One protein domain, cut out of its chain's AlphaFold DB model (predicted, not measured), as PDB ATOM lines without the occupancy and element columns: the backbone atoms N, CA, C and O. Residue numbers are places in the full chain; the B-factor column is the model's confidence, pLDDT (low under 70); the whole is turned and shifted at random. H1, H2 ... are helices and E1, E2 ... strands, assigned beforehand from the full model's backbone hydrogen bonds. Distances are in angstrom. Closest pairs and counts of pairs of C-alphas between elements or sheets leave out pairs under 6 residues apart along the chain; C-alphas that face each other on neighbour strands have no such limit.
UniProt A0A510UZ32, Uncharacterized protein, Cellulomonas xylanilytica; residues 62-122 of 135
ATOM      1  N   GLU A  62     104.727 202.546 173.075       74.06
ATOM      2  CA  GLU A  62     104.097 201.469 173.852       74.06
ATOM      3  C   GLU A  62     105.099 200.740 174.743       74.06
ATOM      4  O   GLU A  62     104.870 200.635 175.939       74.06
ATOM      5  N   GLN A  63     106.253 200.324 174.214       72.12
ATOM      6  CA  GLN A  63     107.258 199.637 175.030       72.12
ATOM      7  C   GLN A  63     107.787 200.531 176.154       72.12
ATOM      8  O   GLN A  63     107.935 200.077 177.285       72.12
ATOM      9  N   LYS A  64     108.041 201.815 175.868       76.06
ATOM     10  CA  LYS A  64     108.428 202.792 176.897       76.06
ATOM     11  C   LYS A  64     107.354 202.925 177.970       76.06
ATOM     12  O   LYS A  64     107.695 202.980 179.145       76.06
ATOM     13  N   GLN A  65     106.083 202.955 177.571       80.75
ATOM     14  CA  GLN A  65     104.968 203.019 178.507       80.75
ATOM     15  C   GLN A  65     104.910 201.766 179.383       80.75
ATOM     16  O   GLN A  65     104.850 201.909 180.595       80.75
ATOM     17  N   SER A  66     105.072 200.568 178.820       80.94
ATOM     18  CA  SER A  66     105.121 199.330 179.604       80.94
ATOM     19  C   SER A  66     106.271 199.313 180.625       80.94
ATOM     20  O   SER A  66     106.095 198.864 181.753       80.94
ATOM     21  N   PHE A  67     107.445 199.863 180.294       80.00
ATOM     22  CA  PHE A  67     108.536 200.012 181.269       80.00
ATOM     23  C   PHE A  67     108.214 201.018 182.389       80.00
ATOM     24  O   PHE A  67     108.621 200.808 183.532       80.00
ATOM     25  N   LEU A  68     107.490 202.098 182.078       84.50
ATOM     26  CA  LEU A  68     107.027 203.070 183.074       84.50
ATOM     27  C   LEU A  68     105.925 202.481 183.965       84.50
ATOM     28  O   LEU A  68     105.978 202.648 185.182       84.50
ATOM     29  N   ASP A  69     104.974 201.752 183.382       85.69
ATOM     30  CA  ASP A  69     103.884 201.089 184.102       85.69
ATOM     31  C   ASP A  69     104.435 200.007 185.038       85.69
ATOM     32  O   ASP A  69     104.020 199.910 186.193       85.69
ATOM     33  N   HIS A  70     105.452 199.263 184.591       84.00
ATOM     34  CA  HIS A  70     106.187 198.322 185.431       84.00
ATOM     35  C   HIS A  70     106.840 199.012 186.639       84.00
ATOM     36  O   HIS A  70     106.648 198.583 187.779       84.00
ATOM     37  N   ALA A  71     107.585 200.101 186.410       85.00
ATOM     38  CA  ALA A  71     108.234 200.848 187.488       85.00
ATOM     39  C   ALA A  71     107.205 201.426 188.474       85.00
ATOM     40  O   ALA A  71     107.392 201.368 189.690       85.00
ATOM     41  N   GLN A  72     106.081 201.929 187.963       85.62
ATOM     42  CA  GLN A  72     104.997 202.451 188.784       85.62
ATOM     43  C   GLN A  72     104.337 201.366 189.641       85.62
ATOM     44  O   GLN A  72     104.136 201.571 190.835       85.62
ATOM     45  N   CYS A  73     104.083 200.200 189.061       89.56
ATOM     46  CA  CYS A  73     103.538 199.040 189.752       89.56
ATOM     47  C   CYS A  73     104.440 198.567 190.907       89.56
ATOM     48  O   CYS A  73     103.961 198.272 192.007       89.56
ATOM     49  N   MET A  74     105.758 198.566 190.696       86.12
ATOM     50  CA  MET A  74     106.736 198.244 191.738       86.12
ATOM     51  C   MET A  74     106.711 199.273 192.876       86.12
ATOM     52  O   MET A  74     106.710 198.889 194.048       86.12
ATOM     53  N   ARG A  75     106.590 200.566 192.546       86.94
ATOM     54  CA  ARG A  75     106.413 201.643 193.535       86.94
ATOM     55  C   ARG A  75     105.141 201.479 194.358       86.94
ATOM     56  O   ARG A  75     105.190 201.654 195.574       86.94
ATOM     57  N   ASP A  76     104.035 201.087 193.731       86.31
ATOM     58  CA  ASP A  76     102.769 200.836 194.429       86.31
ATOM     59  C   ASP A  76     102.855 199.632 195.384       86.31
ATOM     60  O   ASP A  76     102.235 199.639 196.450       86.31
ATOM     61  N   ARG A  77     103.682 198.632 195.053       84.69
ATOM     62  CA  ARG A  77     103.990 197.477 195.916       84.69
ATOM     63  C   ARG A  77     105.021 197.782 197.015       84.69
ATOM     64  O   ARG A  77     105.254 196.948 197.887       84.69
ATOM     65  N   GLY A  78     105.576 198.996 197.044       80.38
ATOM     66  CA  GLY A  78     106.492 199.467 198.085       80.38
ATOM     67  C   GLY A  78     107.976 199.341 197.739       80.38
ATOM     68  O   GLY A  78     108.820 199.577 198.605       80.38
ATOM     69  N   TRP A  79     108.303 199.006 196.490       80.56
ATOM     70  CA  TRP A  79     109.671 198.990 195.980       80.56
ATOM     71  C   TRP A  79     110.016 200.349 195.379       80.56
ATOM     72  O   TRP A  79     109.376 200.797 194.432       80.56
ATOM     73  N   ASP A  80     111.040 201.014 195.914       74.38
ATOM     74  CA  ASP A  80     111.482 202.326 195.427       74.38
ATOM     75  C   ASP A  80     112.258 202.169 194.108       74.38
ATOM     76  O   ASP A  80     113.487 202.160 194.067       74.38
ATOM     77  N   MET A  81     111.517 201.922 193.025       73.69
ATOM     78  CA  MET A  81     112.058 201.801 191.679       73.69
ATOM     79  C   MET A  81     111.945 203.157 190.964       73.69
ATOM     80  O   MET A  81     110.828 203.596 190.674       73.69
ATOM     81  N   PRO A  82     113.069 203.835 190.670       76.88
ATOM     82  CA  PRO A  82     113.050 205.055 189.880       76.88
ATOM     83  C   PRO A  82     112.620 204.743 188.446       76.88
ATOM     84  O   PRO A  82     112.936 203.678 187.905       76.88
ATOM     85  N   ASP A  83     111.907 205.683 187.828       79.44
ATOM     86  CA  ASP A  83     111.435 205.515 186.458       79.44
ATOM     87  C   ASP A  83     112.641 205.380 185.499       79.44
ATOM     88  O   ASP A  83     113.602 206.152 185.596       79.44
ATOM     89  N   PRO A  84     112.625 204.411 184.567       71.88
ATOM     90  CA  PRO A  84     113.724 204.216 183.637       71.88
ATOM     91  C   PRO A  84     113.832 205.369 182.636       71.88
ATOM     92  O   PRO A  84     112.845 205.843 182.068       71.88
ATOM     93  N   THR A  85     115.063 205.772 182.348       74.81
ATOM     94  CA  THR A  85     115.379 206.682 181.246       74.81
ATOM     95  C   THR A  85     115.657 205.910 179.964       74.81
ATOM     96  O   THR A  85     116.333 204.882 179.970       74.81
ATOM     97  N   PHE A  86     115.141 206.415 178.843       74.50
ATOM     98  CA  PHE A  86     115.285 205.785 177.531       74.50
ATOM     99  C   PHE A  86     116.221 206.609 176.645       74.50
ATOM    100  O   PHE A  86     115.760 207.503 175.930       74.50
ATOM    101  N   ASP A  87     117.519 206.309 176.673       65.12
ATOM    102  CA  ASP A  87     118.516 206.976 175.829       65.12
ATOM    103  C   ASP A  87     118.995 206.042 174.714       65.12
ATOM    104  O   ASP A  87     119.409 204.909 174.958       65.12
ATOM    105  N   GLY A  88     118.871 206.476 173.457       54.62
ATOM    106  CA  GLY A  88     119.412 205.743 172.305       54.62
ATOM    107  C   GLY A  88     118.903 204.305 172.102       54.62
ATOM    108  O   GLY A  88     119.570 203.536 171.423       54.62
ATOM    109  N   GLY A  89     117.751 203.929 172.675       54.56
ATOM    110  CA  GLY A  89     117.232 202.550 172.631       54.56
ATOM    111  C   GLY A  89     117.682 201.665 173.798       54.56
ATOM    112  O   GLY A  89     117.370 200.478 173.815       54.56
ATOM    113  N   ARG A  90     118.374 202.236 174.786       56.31
ATOM    114  CA  ARG A  90     118.746 201.576 176.039       56.31
ATOM    115  C   ARG A  90     117.765 201.971 177.138       56.31
ATOM    116  O   ARG A  90     117.343 203.125 177.203       56.31
ATOM    117  N   VAL A  91     117.410 201.009 177.985       65.12
ATOM    118  CA  VAL A  91     116.687 201.251 179.239       65.12
ATOM    119  C   VAL A  91     117.737 201.428 180.324       65.12
ATOM    120  O   VAL A  91     118.449 200.482 180.656       65.12
ATOM    121  N   GLU A  92     117.861 202.636 180.849       62.72
ATOM    122  CA  GLU A  92     118.777 202.946 181.938       62.72
ATOM    123  C   GLU A  92     117.945 203.149 183.204       62.72
ATOM    124  O   GLU A  92     117.166 204.098 183.294       62.72
ATOM    125  N   SER A  93     118.057 202.223 184.157       65.81
ATOM    126  CA  SER A  93     117.447 202.364 185.479       65.81
ATOM    127  C   SER A  93     118.518 202.754 186.487       65.81
ATOM    128  O   SER A  93     119.535 202.065 186.605       65.81
ATOM    129  N   GLU A  94     118.257 203.779 187.294       61.81
ATOM    130  CA  GLU A  94     119.135 204.145 188.414       61.81
ATOM    131  C   GLU A  94     119.083 203.127 189.573       61.81
ATOM    132  O   GLU A  94     119.779 203.268 190.577       61.81
ATOM    133  N   PHE A  95     118.305 202.053 189.415       62.69
ATOM    134  CA  PHE A  95     118.202 200.951 190.355       62.69
ATOM    135  C   PHE A  95     119.472 200.089 190.361       62.69
ATOM    136  O   PHE A  95     119.577 199.053 189.697       62.69
ATOM    137  N   ARG A  96     120.486 200.530 191.108       59.94
ATOM    138  CA  ARG A  96     121.717 199.762 191.307       59.94
ATOM    139  C   ARG A  96     121.604 198.847 192.518       59.94
ATOM    140  O   ARG A  96     121.161 199.233 193.595       59.94
ATOM    141  N   ARG A  97     122.075 197.608 192.355       56.06
ATOM    142  CA  ARG A  97     122.209 196.645 193.455       56.06
ATOM    143  C   ARG A  97     123.072 197.259 194.568       56.06
ATOM    144  O   ARG A  97     124.257 197.501 194.350       56.06
ATOM    145  N   GLY A  98     122.483 197.463 195.746       54.81
ATOM    146  CA  GLY A  98     123.153 198.042 196.917       54.81
ATOM    147  C   GLY A  98     122.873 199.528 197.173       54.81
ATOM    148  O   GLY A  98     123.413 200.060 198.143       54.81
ATOM    149  N   ASP A  99     122.045 200.182 196.353       58.88
ATOM    150  CA  ASP A  99     121.514 201.520 196.641       58.88
ATOM    151  C   ASP A  99     120.372 201.472 197.676       58.88
ATOM    152  O   ASP A  99     119.768 200.423 197.926       58.88
ATOM    153  N   GLN A 100     120.091 202.603 198.331       49.22
ATOM    154  CA  GLN A 100     119.064 202.676 199.378       49.22
ATOM    155  C   GLN A 100     117.671 202.422 198.780       49.22
ATOM    156  O   GLN A 100     117.186 203.244 198.016       49.22
ATOM    157  N   GLY A 101     117.037 201.301 199.142       58.66
ATOM    158  CA  GLY A 101     115.740 200.877 198.587       58.66
ATOM    159  C   GLY A 101     115.824 199.693 197.618       58.66
ATOM    160  O   GLY A 101     114.788 199.132 197.264       58.66
ATOM    161  N   ALA A 102     117.033 199.252 197.246       61.28
ATOM    162  CA  ALA A 102     117.207 198.027 196.476       61.28
ATOM    163  C   ALA A 102     116.874 196.781 197.335       61.28
ATOM    164  O   ALA A 102     117.343 196.688 198.476       61.28
ATOM    165  N   PRO A 103     116.104 195.813 196.805       64.75
ATOM    166  CA  PRO A 103     115.810 194.542 197.456       64.75
ATOM    167  C   PRO A 103     117.097 193.772 197.729       64.75
ATOM    168  O   PRO A 103     118.131 193.965 197.071       64.75
ATOM    169  N   ALA A 104     117.023 192.833 198.671       66.12
ATOM    170  CA  ALA A 104     118.067 191.831 198.773       66.12
ATOM    171  C   ALA A 104     118.157 191.052 197.441       66.12
ATOM    172  O   ALA A 104     117.137 190.817 196.795       66.12
ATOM    173  N   PRO A 105     119.362 190.646 197.011       62.22
ATOM    174  CA  PRO A 105     119.558 189.947 195.739       62.22
ATOM    175  C   PRO A 105     118.815 188.603 195.619       62.22
ATOM    176  O   PRO A 105     118.696 188.112 194.503       62.22
ATOM    177  N   ASP A 106     118.312 188.054 196.727       70.94
ATOM    178  CA  ASP A 106     117.530 186.813 196.805       70.94
ATOM    179  C   ASP A 106     116.190 187.053 197.537       70.94
ATOM    180  O   ASP A 106     115.743 186.211 198.318       70.94
ATOM    181  N   ASP A 107     115.591 188.244 197.395       77.94
ATOM    182  CA  ASP A 107     114.302 188.550 198.021       77.94
ATOM    183  C   ASP A 107     113.135 187.971 197.191       77.94
ATOM    184  O   ASP A 107     112.822 188.498 196.118       77.94
ATOM    185  N   PRO A 108     112.449 186.916 197.674       82.69
ATOM    186  CA  PRO A 108     111.398 186.255 196.907       82.69
ATOM    187  C   PRO A 108     110.145 187.123 196.750       82.69
ATOM    188  O   PRO A 108     109.323 186.837 195.879       82.69
ATOM    189  N   GLN A 109     109.957 188.145 197.597       82.81
ATOM    190  CA  GLN A 109     108.849 189.087 197.461       82.81
ATOM    191  C   GLN A 109     109.111 190.024 196.282       82.81
ATOM    192  O   GLN A 109     108.222 190.242 195.466       82.81
ATOM    193  N   PHE A 110     110.347 190.510 196.145       82.88
ATOM    194  CA  PHE A 110     110.736 191.349 195.016       82.88
ATOM    195  C   PHE A 110     110.610 190.614 193.682       82.88
ATOM    196  O   PHE A 110     110.097 191.182 192.723       82.88
ATOM    197  N   GLU A 111     111.055 189.357 193.609       81.81
ATOM    198  CA  GLU A 111     110.939 188.554 192.385       81.81
ATOM    199  C   GLU A 111     109.479 188.332 191.975       81.81
ATOM    200  O   GLU A 111     109.142 188.483 190.800       81.81
ATOM    201  N   GLN A 112     108.606 188.027 192.941       84.44
ATOM    202  CA  GLN A 112     107.169 187.872 192.696       84.44
ATOM    203  C   GLN A 112     106.535 189.176 192.216       84.44
ATOM    204  O   GLN A 112     105.864 189.185 191.187       84.44
ATOM    205  N   ASP A 113     106.791 190.278 192.919       86.25
ATOM    206  CA  ASP A 113     106.234 191.585 192.581       86.25
ATOM    207  C   ASP A 113     106.727 192.063 191.209       86.25
ATOM    208  O   ASP A 113     105.944 192.573 190.411       86.25
ATOM    209  N   MET A 114     108.002 191.824 190.890       81.38
ATOM    210  CA  MET A 114     108.593 192.141 189.591       81.38
ATOM    211  C   MET A 114     107.928 191.343 188.468       81.38
ATOM    212  O   MET A 114     107.558 191.921 187.446       81.38
ATOM    213  N   GLN A 115     107.706 190.043 188.667       81.88
ATOM    214  CA  GLN A 115     107.022 189.200 187.692       81.88
ATOM    215  C   GLN A 115     105.552 189.606 187.506       81.88
ATOM    216  O   GLN A 115     105.104 189.745 186.368       81.88
ATOM    217  N   GLU A 116     104.809 189.831 188.590       84.31
ATOM    218  CA  GLU A 116     103.417 190.288 188.517       84.31
ATOM    219  C   GLU A 116     103.313 191.639 187.807       84.31
ATOM    220  O   GLU A 116     102.497 191.793 186.901       84.31
ATOM    221  N   CYS A 117     104.185 192.589 188.151       86.12
ATOM    222  CA  CYS A 117     104.208 193.904 187.525       86.12
ATOM    223  C   CYS A 117     104.613 193.870 186.049       86.12
ATOM    224  O   CYS A 117     104.144 194.702 185.279       86.12
ATOM    225  N   LEU A 118     105.481 192.946 185.619       80.00
ATOM    226  CA  LEU A 118     105.808 192.767 184.196       80.00
ATOM    227  C   LEU A 118     104.607 192.253 183.399       80.00
ATOM    228  O   LEU A 118     104.328 192.763 182.312       80.00
ATOM    229  N   VAL A 119     103.888 191.275 183.957       80.62
ATOM    230  CA  VAL A 119     102.666 190.726 183.353       80.62
ATOM    231  C   VAL A 119     101.571 191.794 183.296       80.62
ATOM    232  O   VAL A 119     100.921 191.946 182.265       80.62
ATOM    233  N   GLU A 120     101.405 192.574 184.365       78.44
ATOM    234  CA  GLU A 120     100.431 193.670 184.445       78.44
ATOM    235  C   GLU A 120     100.755 194.807 183.460       78.44
ATOM    236  O   GLU A 120      99.852 195.357 182.832       78.44
ATOM    237  N   ALA A 121     102.040 195.103 183.253       74.00
ATOM    238  CA  ALA A 121     102.511 196.103 182.296       74.00
ATOM    239  C   ALA A 121     102.534 195.620 180.829       74.00
ATOM    240  O   ALA A 121     102.883 196.390 179.927       74.00
ATOM    241  N   GLY A 122     102.194 194.352 180.568       65.38
ATOM    242  CA  GLY A 122     102.186 193.773 179.221       65.38
ATOM    243  C   GLY A 122     103.576 193.635 178.591       65.38
ATOM    244  O   GLY A 122     103.688 193.542 177.369       65.38
TER     245      GLY A 122
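This is residues 62 to 122 of the 135 residues of an uncharacterized protein of Cellulomonas xylanilytica (UniProt A0A510UZ32). Two antiparallel helices, H1 and H2, cross at an angle on one side of the domain, and a long loop ending in a small two-stranded hairpin, E1 and E2, makes the other side. From the end of H1 the chain folds back to the hairpin near the beginning of H1, then returns through a long unnamed stretch to H2. The 61 printed residues hold, in order, H1, E1, E2 and H2; the sheet has the order E1 - E2, antiparallel, and the class is mostly helix. The whole is compact, with a radius of gyration of the C-alphas of 11.4 A and spans of 30 by 23 by 16 A.

H1, residues 62 to 76, begins at C-alpha 62 (104.097, 201.469, 173.852) and is 20.6 A long. E1 is residues 85 to 87, 6.3 A, and E2 is residues 90 to 92, 6.1 A. H2, residues 108 to 120, is 18.2 A long and ends at C-alpha 120 (100.431, 193.670, 184.445).

H1 touches H2 with residues 69 to 74 alone; their closest C-alphas, those of His 70 and Cys 117, are 5.3 A apart. They run opposite ways at a steep tilt of 39 degrees. In both helices every O i to N i+4 pair is within hydrogen-bond range. The closest C-alphas of H1 and E1 are those of Lys 64 and Phe 86, 7.5 A apart. E1 and E2 form an antiparallel hairpin at 146 degrees, with N 85 and O 92 at 2.8 A and N 90 and O 87 at 2.9 A, both within hydrogen-bond range. H1 and E2 are only just apart, at 8.5 A; E1 and H2 are apart.

The C-alphas farthest apart, those of Gly 88 and Pro 108, are 32.4 A apart. The printed part has no cut. The link from E2 to H2, residues 93 to 107, is long. The model's mean pLDDT over the printed part is 74.0, and residues 87 to 105 and residue 122 are under 70.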